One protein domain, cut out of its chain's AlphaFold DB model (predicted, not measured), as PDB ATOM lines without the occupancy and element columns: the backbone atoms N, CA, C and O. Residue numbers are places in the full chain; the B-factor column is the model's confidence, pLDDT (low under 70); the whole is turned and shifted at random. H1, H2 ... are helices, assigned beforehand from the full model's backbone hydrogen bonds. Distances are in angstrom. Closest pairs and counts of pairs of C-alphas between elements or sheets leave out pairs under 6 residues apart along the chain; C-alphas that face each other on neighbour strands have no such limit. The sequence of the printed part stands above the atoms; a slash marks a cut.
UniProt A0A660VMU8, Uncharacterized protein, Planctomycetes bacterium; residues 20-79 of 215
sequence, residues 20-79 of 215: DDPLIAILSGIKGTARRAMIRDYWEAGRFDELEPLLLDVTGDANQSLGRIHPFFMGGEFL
ATOM      1  N   ASP A  20      21.852  -6.004 -44.550       74.38
ATOM      2  CA  ASP A  20      22.630  -4.876 -44.017       74.38
ATOM      3  C   ASP A  20      22.039  -4.342 -42.691       74.38
ATOM      4  O   ASP A  20      22.622  -3.465 -42.053       74.38
ATOM      5  N   ASP A  21      20.883  -4.867 -42.266       84.69
ATOM      6  CA  ASP A  21      20.274  -4.575 -40.972       84.69
ATOM      7  C   ASP A  21      21.130  -5.161 -39.823       84.69
ATOM      8  O   ASP A  21      21.325  -6.384 -39.761       84.69
ATOM      9  N   PRO A  22      21.622  -4.329 -38.883       88.06
ATOM     10  CA  PRO A  22      22.461  -4.787 -37.778       88.06
ATOM     11  C   PRO A  22      21.796  -5.823 -36.867       88.06
ATOM     12  O   PRO A  22      22.471  -6.738 -36.398       88.06
ATOM     13  N   LEU A  23      20.490  -5.701 -36.618       89.50
ATOM     14  CA  LEU A  23      19.750  -6.649 -35.791       89.50
ATOM     15  C   LEU A  23      19.657  -7.998 -36.501       89.50
ATOM     16  O   LEU A  23      19.924  -9.027 -35.884       89.50
ATOM     17  N   ILE A  24      19.350  -8.010 -37.800       84.94
ATOM     18  CA  ILE A  24      19.340  -9.255 -38.584       84.94
ATOM     19  C   ILE A  24      20.741  -9.879 -38.612       84.94
ATOM     20  O   ILE A  24      20.869 -11.090 -38.439       84.94
ATOM     21  N   ALA A  25      21.798  -9.075 -38.756       83.81
ATOM     22  CA  ALA A  25      23.173  -9.567 -38.716       83.81
ATOM     23  C   ALA A  25      23.515 -10.231 -37.368       83.81
ATOM     24  O   ALA A  25      24.051 -11.340 -37.360       83.81
ATOM     25  N   ILE A  26      23.149  -9.612 -36.240       88.00
ATOM     26  CA  ILE A  26      23.309 -10.201 -34.898       88.00
ATOM     27  C   ILE A  26      22.526 -11.511 -34.801       88.00
ATOM     28  O   ILE A  26      23.083 -12.550 -34.447       88.00
ATOM     29  N   LEU A  27      21.243 -11.478 -35.159       89.06
ATOM     30  CA  LEU A  27      20.369 -12.637 -35.055       89.06
ATOM     31  C   LEU A  27      20.813 -13.769 -35.981       89.06
ATOM     32  O   LEU A  27      20.619 -14.924 -35.634       89.06
ATOM     33  N   SER A  28      21.443 -13.502 -37.124       82.00
ATOM     34  CA  SER A  28      21.890 -14.559 -38.043       82.00
ATOM     35  C   SER A  28      22.871 -15.561 -37.407       82.00
ATOM     36  O   SER A  28      22.913 -16.715 -37.825       82.00
ATOM     37  N   GLY A  29      23.615 -15.146 -36.371       82.88
ATOM     38  CA  GLY A  29      24.482 -16.030 -35.583       82.88
ATOM     39  C   GLY A  29      23.788 -16.734 -34.410       82.88
ATOM     40  O   GLY A  29      24.352 -17.666 -33.843       82.88
ATOM     41  N   ILE A  30      22.578 -16.313 -34.035       88.56
ATOM     42  CA  ILE A  30      21.857 -16.808 -32.857       88.56
ATOM     43  C   ILE A  30      20.784 -17.800 -33.292       88.56
ATOM     44  O   ILE A  30      19.757 -17.426 -33.867       88.56
ATOM     45  N   LYS A  31      21.014 -19.078 -32.985       89.62
ATOM     46  CA  LYS A  31      20.130 -20.176 -33.397       89.62
ATOM     47  C   LYS A  31      18.893 -20.313 -32.507       89.62
ATOM     48  O   LYS A  31      17.831 -20.651 -33.019       89.62
ATOM     49  N   GLY A  32      19.013 -20.019 -31.212       89.94
ATOM     50  CA  GLY A  32      17.953 -20.250 -30.231       89.94
ATOM     51  C   GLY A  32      16.772 -19.285 -30.306       89.94
ATOM     52  O   GLY A  32      16.962 -18.073 -30.212       89.94
ATOM     53  N   THR A  33      15.550 -19.809 -30.386       90.44
ATOM     54  CA  THR A  33      14.306 -19.022 -30.490       90.44
ATOM     55  C   THR A  33      14.128 -18.058 -29.316       90.44
ATOM     56  O   THR A  33      13.979 -16.851 -29.520       90.44
ATOM     57  N   ALA A  34      14.241 -18.555 -28.081       90.12
ATOM     58  CA  ALA A  34      14.108 -17.737 -26.875       90.12
ATOM     59  C   ALA A  34      15.119 -16.579 -26.838       90.12
ATOM     60  O   ALA A  34      14.770 -15.447 -26.505       90.12
ATOM     61  N   ARG A  35      16.373 -16.844 -27.225       92.31
ATOM     62  CA  ARG A  35      17.418 -15.813 -27.265       92.31
ATOM     63  C   ARG A  35      17.138 -14.772 -28.335       92.31
ATOM     64  O   ARG A  35      17.269 -13.584 -28.063       92.31
ATOM     65  N   ARG A  36      16.717 -15.198 -29.529       92.38
ATOM     66  CA  ARG A  36      16.337 -14.286 -30.617       92.38
ATOM     67  C   ARG A  36      15.221 -13.336 -30.182       92.38
ATOM     68  O   ARG A  36      15.344 -12.141 -30.427       92.38
ATOM     69  N   ALA A  37      14.186 -13.847 -29.512       91.25
ATOM     70  CA  ALA A  37      13.092 -13.031 -28.983       91.25
ATOM     71  C   ALA A  37      13.603 -11.989 -27.974       91.25
ATOM     72  O   ALA A  37      13.393 -10.796 -28.164       91.25
ATOM     73  N   MET A  38      14.392 -12.414 -26.981       93.00
ATOM     74  CA  MET A  38      14.966 -11.497 -25.987       93.00
ATOM     75  C   MET A  38      15.866 -10.428 -26.619       93.00
ATOM     76  O   MET A  38      15.810  -9.263 -26.236       93.00
ATOM     77  N   ILE A  39      16.687 -10.795 -27.606       94.38
ATOM     78  CA  ILE A  39      17.537  -9.843 -28.331       94.38
ATOM     79  C   ILE A  39      16.685  -8.790 -29.052       94.38
ATOM     80  O   ILE A  39      17.012  -7.604 -28.978       94.38
ATOM     81  N   ARG A  40      15.599  -9.203 -29.723       93.88
ATOM     82  CA  ARG A  40      14.666  -8.277 -30.384       93.88
ATOM     83  C   ARG A  40      14.010  -7.340 -29.373       93.88
ATOM     84  O   ARG A  40      14.081  -6.132 -29.570       93.88
ATOM     85  N   ASP A  41      13.492  -7.865 -28.266       94.19
ATOM     86  CA  ASP A  41      12.826  -7.062 -27.232       94.19
ATOM     87  C   ASP A  41      13.746  -5.965 -26.669       94.19
ATOM     88  O   ASP A  41      13.354  -4.803 -26.546       94.19
ATOM     89  N   TYR A  42      15.000  -6.308 -26.350       95.56
ATOM     90  CA  TYR A  42      15.979  -5.339 -25.842       95.56
ATOM     91  C   TYR A  42      16.399  -4.320 -26.906       95.56
ATOM     92  O   TYR A  42      16.587  -3.142 -26.588       95.56
ATOM     93  N   TRP A  43      16.544  -4.756 -28.160       95.06
ATOM     94  CA  TRP A  43      16.851  -3.874 -29.284       95.06
ATOM     95  C   TRP A  43      15.735  -2.853 -29.516       95.06
ATOM     96  O   TRP A  43      15.996  -1.651 -29.560       95.06
ATOM     97  N   GLU A  44      14.487  -3.314 -29.607       94.00
ATOM     98  CA  GLU A  44      13.306  -2.476 -29.837       94.00
ATOM     99  C   GLU A  44      13.034  -1.523 -28.669       94.00
ATOM    100  O   GLU A  44      12.631  -0.378 -28.878       94.00
ATOM    101  N   ALA A  45      13.334  -1.947 -27.438       95.00
ATOM    102  CA  ALA A  45      13.262  -1.093 -26.255       95.00
ATOM    103  C   ALA A  45      14.397  -0.052 -26.167       95.00
ATOM    104  O   ALA A  45      14.379   0.781 -25.259       95.00
ATOM    105  N   GLY A  46      15.395  -0.097 -27.058       95.19
ATOM    106  CA  GLY A  46      16.568   0.780 -27.009       95.19
ATOM    107  C   GLY A  46      17.477   0.529 -25.800       95.19
ATOM    108  O   GLY A  46      18.177   1.444 -25.377       95.19
ATOM    109  N   ARG A  47      17.446  -0.688 -25.240       95.69
ATOM    110  CA  ARG A  47      18.167  -1.104 -24.020       95.69
ATOM    111  C   ARG A  47      19.204  -2.187 -24.306       95.69
ATOM    112  O   ARG A  47      19.512  -3.007 -23.450       95.69
ATOM    113  N   PHE A  48      19.713  -2.246 -25.535       91.94
ATOM    114  CA  PHE A  48      20.616  -3.313 -25.975       91.94
ATOM    115  C   PHE A  48      21.903  -3.409 -25.132       91.94
ATOM    116  O   PHE A  48      22.469  -4.487 -24.991       91.94
ATOM    117  N   ASP A  49      22.345  -2.305 -24.530       92.81
ATOM    118  CA  ASP A  49      23.470  -2.239 -23.592       92.81
ATOM    119  C   ASP A  49      23.215  -2.953 -22.253       92.81
ATOM    120  O   ASP A  49      24.166  -3.290 -21.549       92.81
ATOM    121  N   GLU A  50      21.953  -3.227 -21.918       94.19
ATOM    122  CA  GLU A  50      21.546  -3.987 -20.733       94.19
ATOM    123  C   GLU A  50      21.407  -5.498 -21.002       94.19
ATOM    124  O   GLU A  50      21.088  -6.260 -20.087       94.19
ATOM    125  N   LEU A  51      21.612  -5.945 -22.246       92.75
ATOM    126  CA  LEU A  51      21.462  -7.344 -22.627       92.75
ATOM    127  C   LEU A  51      22.562  -8.208 -21.985       92.75
ATOM    128  O   LEU A  51      23.754  -7.930 -22.124       92.75
ATOM    129  N   GLU A  52      22.163  -9.298 -21.326       90.12
ATOM    130  CA  GLU A  52      23.102 -10.256 -20.735       90.12
ATOM    131  C   GLU A  52      24.029 -10.846 -21.820       90.12
ATOM    132  O   GLU A  52      23.526 -11.432 -22.785       90.12
ATOM    133  N   PRO A  53      25.370 -10.770 -21.681       88.62
ATOM    134  CA  PRO A  53      26.307 -11.214 -22.717       88.62
ATOM    135  C   PRO A  53      26.133 -12.670 -23.159       88.62
ATOM    136  O   PRO A  53      26.373 -12.991 -24.321       88.62
ATOM    137  N   LEU A  54      25.674 -13.547 -22.258       86.12
ATOM    138  CA  LEU A  54      25.388 -14.950 -22.569       86.12
ATOM    139  C   LEU A  54      24.319 -15.109 -23.667       86.12
ATOM    140  O   LEU A  54      24.333 -16.092 -24.404       86.12
ATOM    141  N   LEU A  55      23.409 -14.142 -23.822       86.88
ATOM    142  CA  LEU A  55      22.395 -14.170 -24.879       86.88
ATOM    143  C   LEU A  55      23.003 -13.966 -26.276       86.88
ATOM    144  O   LEU A  55      22.428 -14.445 -27.248       86.88
ATOM    145  N   LEU A  56      24.177 -13.332 -26.373       86.88
ATOM    146  CA  LEU A  56      24.905 -13.091 -27.626       86.88
ATOM    147  C   LEU A  56      25.960 -14.165 -27.938       86.88
ATOM    148  O   LEU A  56      26.635 -14.084 -28.965       86.88
ATOM    149  N   ASP A  57      26.141 -15.154 -27.063       83.69
ATOM    150  CA  ASP A  57      27.177 -16.166 -27.230       83.69
ATOM    151  C   ASP A  57      26.836 -17.169 -28.350       83.69
ATOM    152  O   ASP A  57      25.887 -17.948 -28.267       83.69
ATOM    153  N   VAL A  58      27.657 -17.172 -29.398       77.56
ATOM    154  CA  VAL A  58      27.543 -18.071 -30.560       77.56
ATOM    155  C   VAL A  58      28.462 -19.296 -30.469       77.56
ATOM    156  O   VAL A  58      28.489 -20.106 -31.390       77.56
ATOM    157  N   THR A  59      29.240 -19.440 -29.391       72.69
ATOM    158  CA  THR A  59      30.247 -20.510 -29.241       72.69
ATOM    159  C   THR A  59      29.665 -21.848 -28.775       72.69
ATOM    160  O   THR A  59      30.335 -22.874 -28.876       72.69
ATOM    161  N   GLY A  60      28.407 -21.850 -28.316       68.75
ATOM    162  CA  GLY A  60      27.660 -23.040 -27.893       68.75
ATOM    163  C   GLY A  60      27.611 -23.264 -26.377       68.75
ATOM    164  O   GLY A  60      26.811 -24.083 -25.917       68.75
ATOM    165  N   ASP A  61      28.386 -22.515 -25.587       72.06
ATOM    166  CA  ASP A  61      28.367 -22.594 -24.118       72.06
ATOM    167  C   ASP A  61      27.036 -22.083 -23.528       72.06
ATOM    168  O   ASP A  61      26.535 -22.623 -22.529       72.06
ATOM    169  N   ALA A  62      26.409 -21.102 -24.185       75.00
ATOM    170  CA  ALA A  62      25.057 -20.643 -23.874       75.00
ATOM    171  C   ALA A  62      24.016 -21.768 -23.878       75.00
ATOM    172  O   ALA A  62      23.186 -21.825 -22.971       75.00
ATOM    173  N   ASN A  63      24.085 -22.697 -24.834       75.62
ATOM    174  CA  ASN A  63      23.058 -23.720 -25.045       75.62
ATOM    175  C   ASN A  63      22.962 -24.650 -23.825       75.62
ATOM    176  O   ASN A  63      21.880 -24.891 -23.289       75.62
ATOM    177  N   GLN A  64      24.111 -25.119 -23.322       78.25
ATOM    178  CA  GLN A  64      24.158 -25.950 -22.114       78.25
ATOM    179  C   GLN A  64      23.788 -25.165 -20.854       78.25
ATOM    180  O   GLN A  64      23.156 -25.710 -19.948       78.25
ATOM    181  N   SER A  65      24.208 -23.905 -20.772       82.19
ATOM    182  CA  SER A  65      24.013 -23.086 -19.576       82.19
ATOM    183  C   SER A  65      22.549 -22.684 -19.405       82.19
ATOM    184  O   SER A  65      21.989 -22.862 -18.324       82.19
ATOM    185  N   LEU A  66      21.908 -22.217 -20.477       84.25
ATOM    186  CA  LEU A  66      20.509 -21.794 -20.481       84.25
ATOM    187  C   LEU A  66      19.545 -22.988 -20.472       84.25
ATOM    188  O   LEU A  66      18.549 -22.957 -19.751       84.25
ATOM    189  N   GLY A  67      19.868 -24.083 -21.170       81.38
ATOM    190  CA  GLY A  67      19.053 -25.305 -21.148       81.38
ATOM    191  C   GLY A  67      18.950 -25.949 -19.756       81.38
ATOM    192  O   GLY A  67      17.937 -26.563 -19.429       81.38
ATOM    193  N   ARG A  68      19.956 -25.758 -18.888       85.75
ATOM    194  CA  ARG A  68      19.894 -26.168 -17.468       85.75
ATOM    195  C   ARG A  68      18.948 -25.313 -16.628       85.75
ATOM    196  O   ARG A  68      18.528 -25.764 -15.565       85.75
ATOM    197  N   ILE A  69      18.663 -24.090 -17.065       86.00
ATOM    198  CA  ILE A  69      17.743 -23.183 -16.377       86.00
ATOM    199  C   ILE A  69      16.307 -23.568 -16.726       86.00
ATOM    200  O   ILE A  69      15.492 -23.743 -15.823       86.00
ATOM    201  N   HIS A  70      15.996 -23.705 -18.019       83.06
ATOM    202  CA  HIS A  70      14.658 -24.081 -18.472       83.06
ATOM    203  C   HIS A  70      14.673 -24.663 -19.903       83.06
ATOM    204  O   HIS A  70      15.333 -24.076 -20.765       83.06
ATOM    205  N   PRO A  71      13.898 -25.729 -20.208       83.00
ATOM    206  CA  PRO A  71      13.804 -26.304 -21.561       83.00
ATOM    207  C   PRO A  71      13.379 -25.317 -22.655       83.00
ATOM    208  O   PRO A  71      13.760 -25.468 -23.805       83.00
ATOM    209  N   PHE A  72      12.665 -24.251 -22.289       83.38
ATOM    210  CA  PHE A  72      12.325 -23.130 -23.182       83.38
ATOM    211  C   PHE A  72      13.532 -22.542 -23.940       83.38
ATOM    212  O   PHE A  72      13.384 -22.051 -25.054       83.38
ATOM    213  N   PHE A  73      14.736 -22.603 -23.362       85.88
ATOM    214  CA  PHE A  73      15.956 -22.111 -24.008       85.88
ATOM    215  C   PHE A  73      16.606 -23.109 -24.970       85.88
ATOM    216  O   PHE A  73      17.666 -22.808 -25.504       85.88
ATOM    217  N   MET A  74      16.030 -24.296 -25.159       87.06
ATOM    218  CA  MET A  74      16.610 -25.348 -25.998       87.06
ATOM    219  C   MET A  74      16.227 -25.210 -27.474       87.06
ATOM    220  O   MET A  74      17.001 -25.627 -28.331       87.06
ATOM    221  N   GLY A  75      15.084 -24.589 -27.768       87.94
ATOM    222  CA  GLY A  75      14.546 -24.503 -29.123       87.94
ATOM    223  C   GLY A  75      15.452 -23.757 -30.084       87.94
ATOM    224  O   GLY A  75      15.815 -22.604 -29.842       87.94
ATOM    225  N   GLY A  76      15.818 -24.411 -31.178       89.12
ATOM    226  CA  GLY A  76      16.736 -23.947 -32.211       89.12
ATOM    227  C   GLY A  76      18.209 -24.124 -31.866       89.12
ATOM    228  O   GLY A  76      19.059 -23.948 -32.736       89.12
ATOM    229  N   GLU A  77      18.558 -24.483 -30.631       88.88
ATOM    230  CA  GLU A  77      19.957 -24.520 -30.196       88.88
ATOM    231  C   GLU A  77      20.756 -25.680 -30.776       88.88
ATOM    232  O   GLU A  77      21.985 -25.595 -30.902       88.88
ATOM    233  N   PHE A  78      20.061 -26.746 -31.156       88.25
ATOM    234  CA  PHE A  78      20.659 -27.945 -31.727       88.25
ATOM    235  C   PHE A  78      20.757 -27.896 -33.252       88.25
ATOM    236  O   PHE A  78      21.364 -28.784 -33.846       88.25
ATOM    237  N   LEU A  79      20.254 -26.831 -33.891       90.25
ATOM    238  CA  LEU A  79      20.421 -26.644 -35.325       90.25
ATOM    239  C   LEU A  79      21.915 -26.637 -35.700       90.25
ATOM    240  O   LEU A  79      22.725 -25.976 -35.033       90.25
TER     241      LEU A  79
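Overview. This is residues 20 to 79 of the 215 residues of an uncharacterized protein of Planctomycetes bacterium (UniProt A0A660VMU8). A helical hairpin of H1 and H2, side by side and running opposite ways, has short H3 packed on residues 35 to 39 of H2; the centres of these three helices make a triangle. H4 and the unnamed tail of residues 68 to 79 lie beyond the end where H2 begins, with H4 near H3 alone among the helices. The printed part has 60 residues, with four named helices in the order H1, H2, H3, H4 and no named strand; the class is all helix, with 30 residues in named helices. It is compact, with a radius of gyration of the C-alphas of 11.1 A and spans of 29 by 22 by 16 A.

Along the chain. H2, the longest helix, holds residues 33 to 44 and measures 16.6 A from its first C-alpha at (14.306, -19.022, -30.490) to its last at (13.306, -2.476, -29.837). H1 is residues 22 to 28, 9.8 A long, with C-alpha 22 at (22.461, -4.787, -37.778). H3 is residues 53 to 56, 5.4 A long. H4 is residues 61 to 67, 10.1 A long, and ends with C-alpha 67 at (19.053, -25.305, -21.148).

Arrangement. H2 and H1 touch as a helical hairpin, at a shallow tilt of 4 degrees, opposite ways; their closest C-alphas, of Leu 27 and Arg 36, are 6.2 A apart. H2 touches H3 with residues 35 to 39 alone, the closest C-alphas being those of Arg 35 and Leu 55 at 5.8 A. H3 and H4 are close but not clearly touching, with the closest C-alphas, of Leu 54 and Ala 62, 5.9 A apart. H4 is apart from H1 and H2. In H1, H2 and H4 every O i to N i+4 pair is within hydrogen-bond range; H3 is too short for such a pair.

Size, cuts and confidence. The two C-alphas farthest apart, of Asp 20 and Arg 68, are 34.1 A apart. The printed part has no cut. No link is long: H1 to H2 and H3 to H4 are tight, and H2 to H3 is short. The mean pLDDT of the printed part is 87.0, and residue 60 alone is under 70.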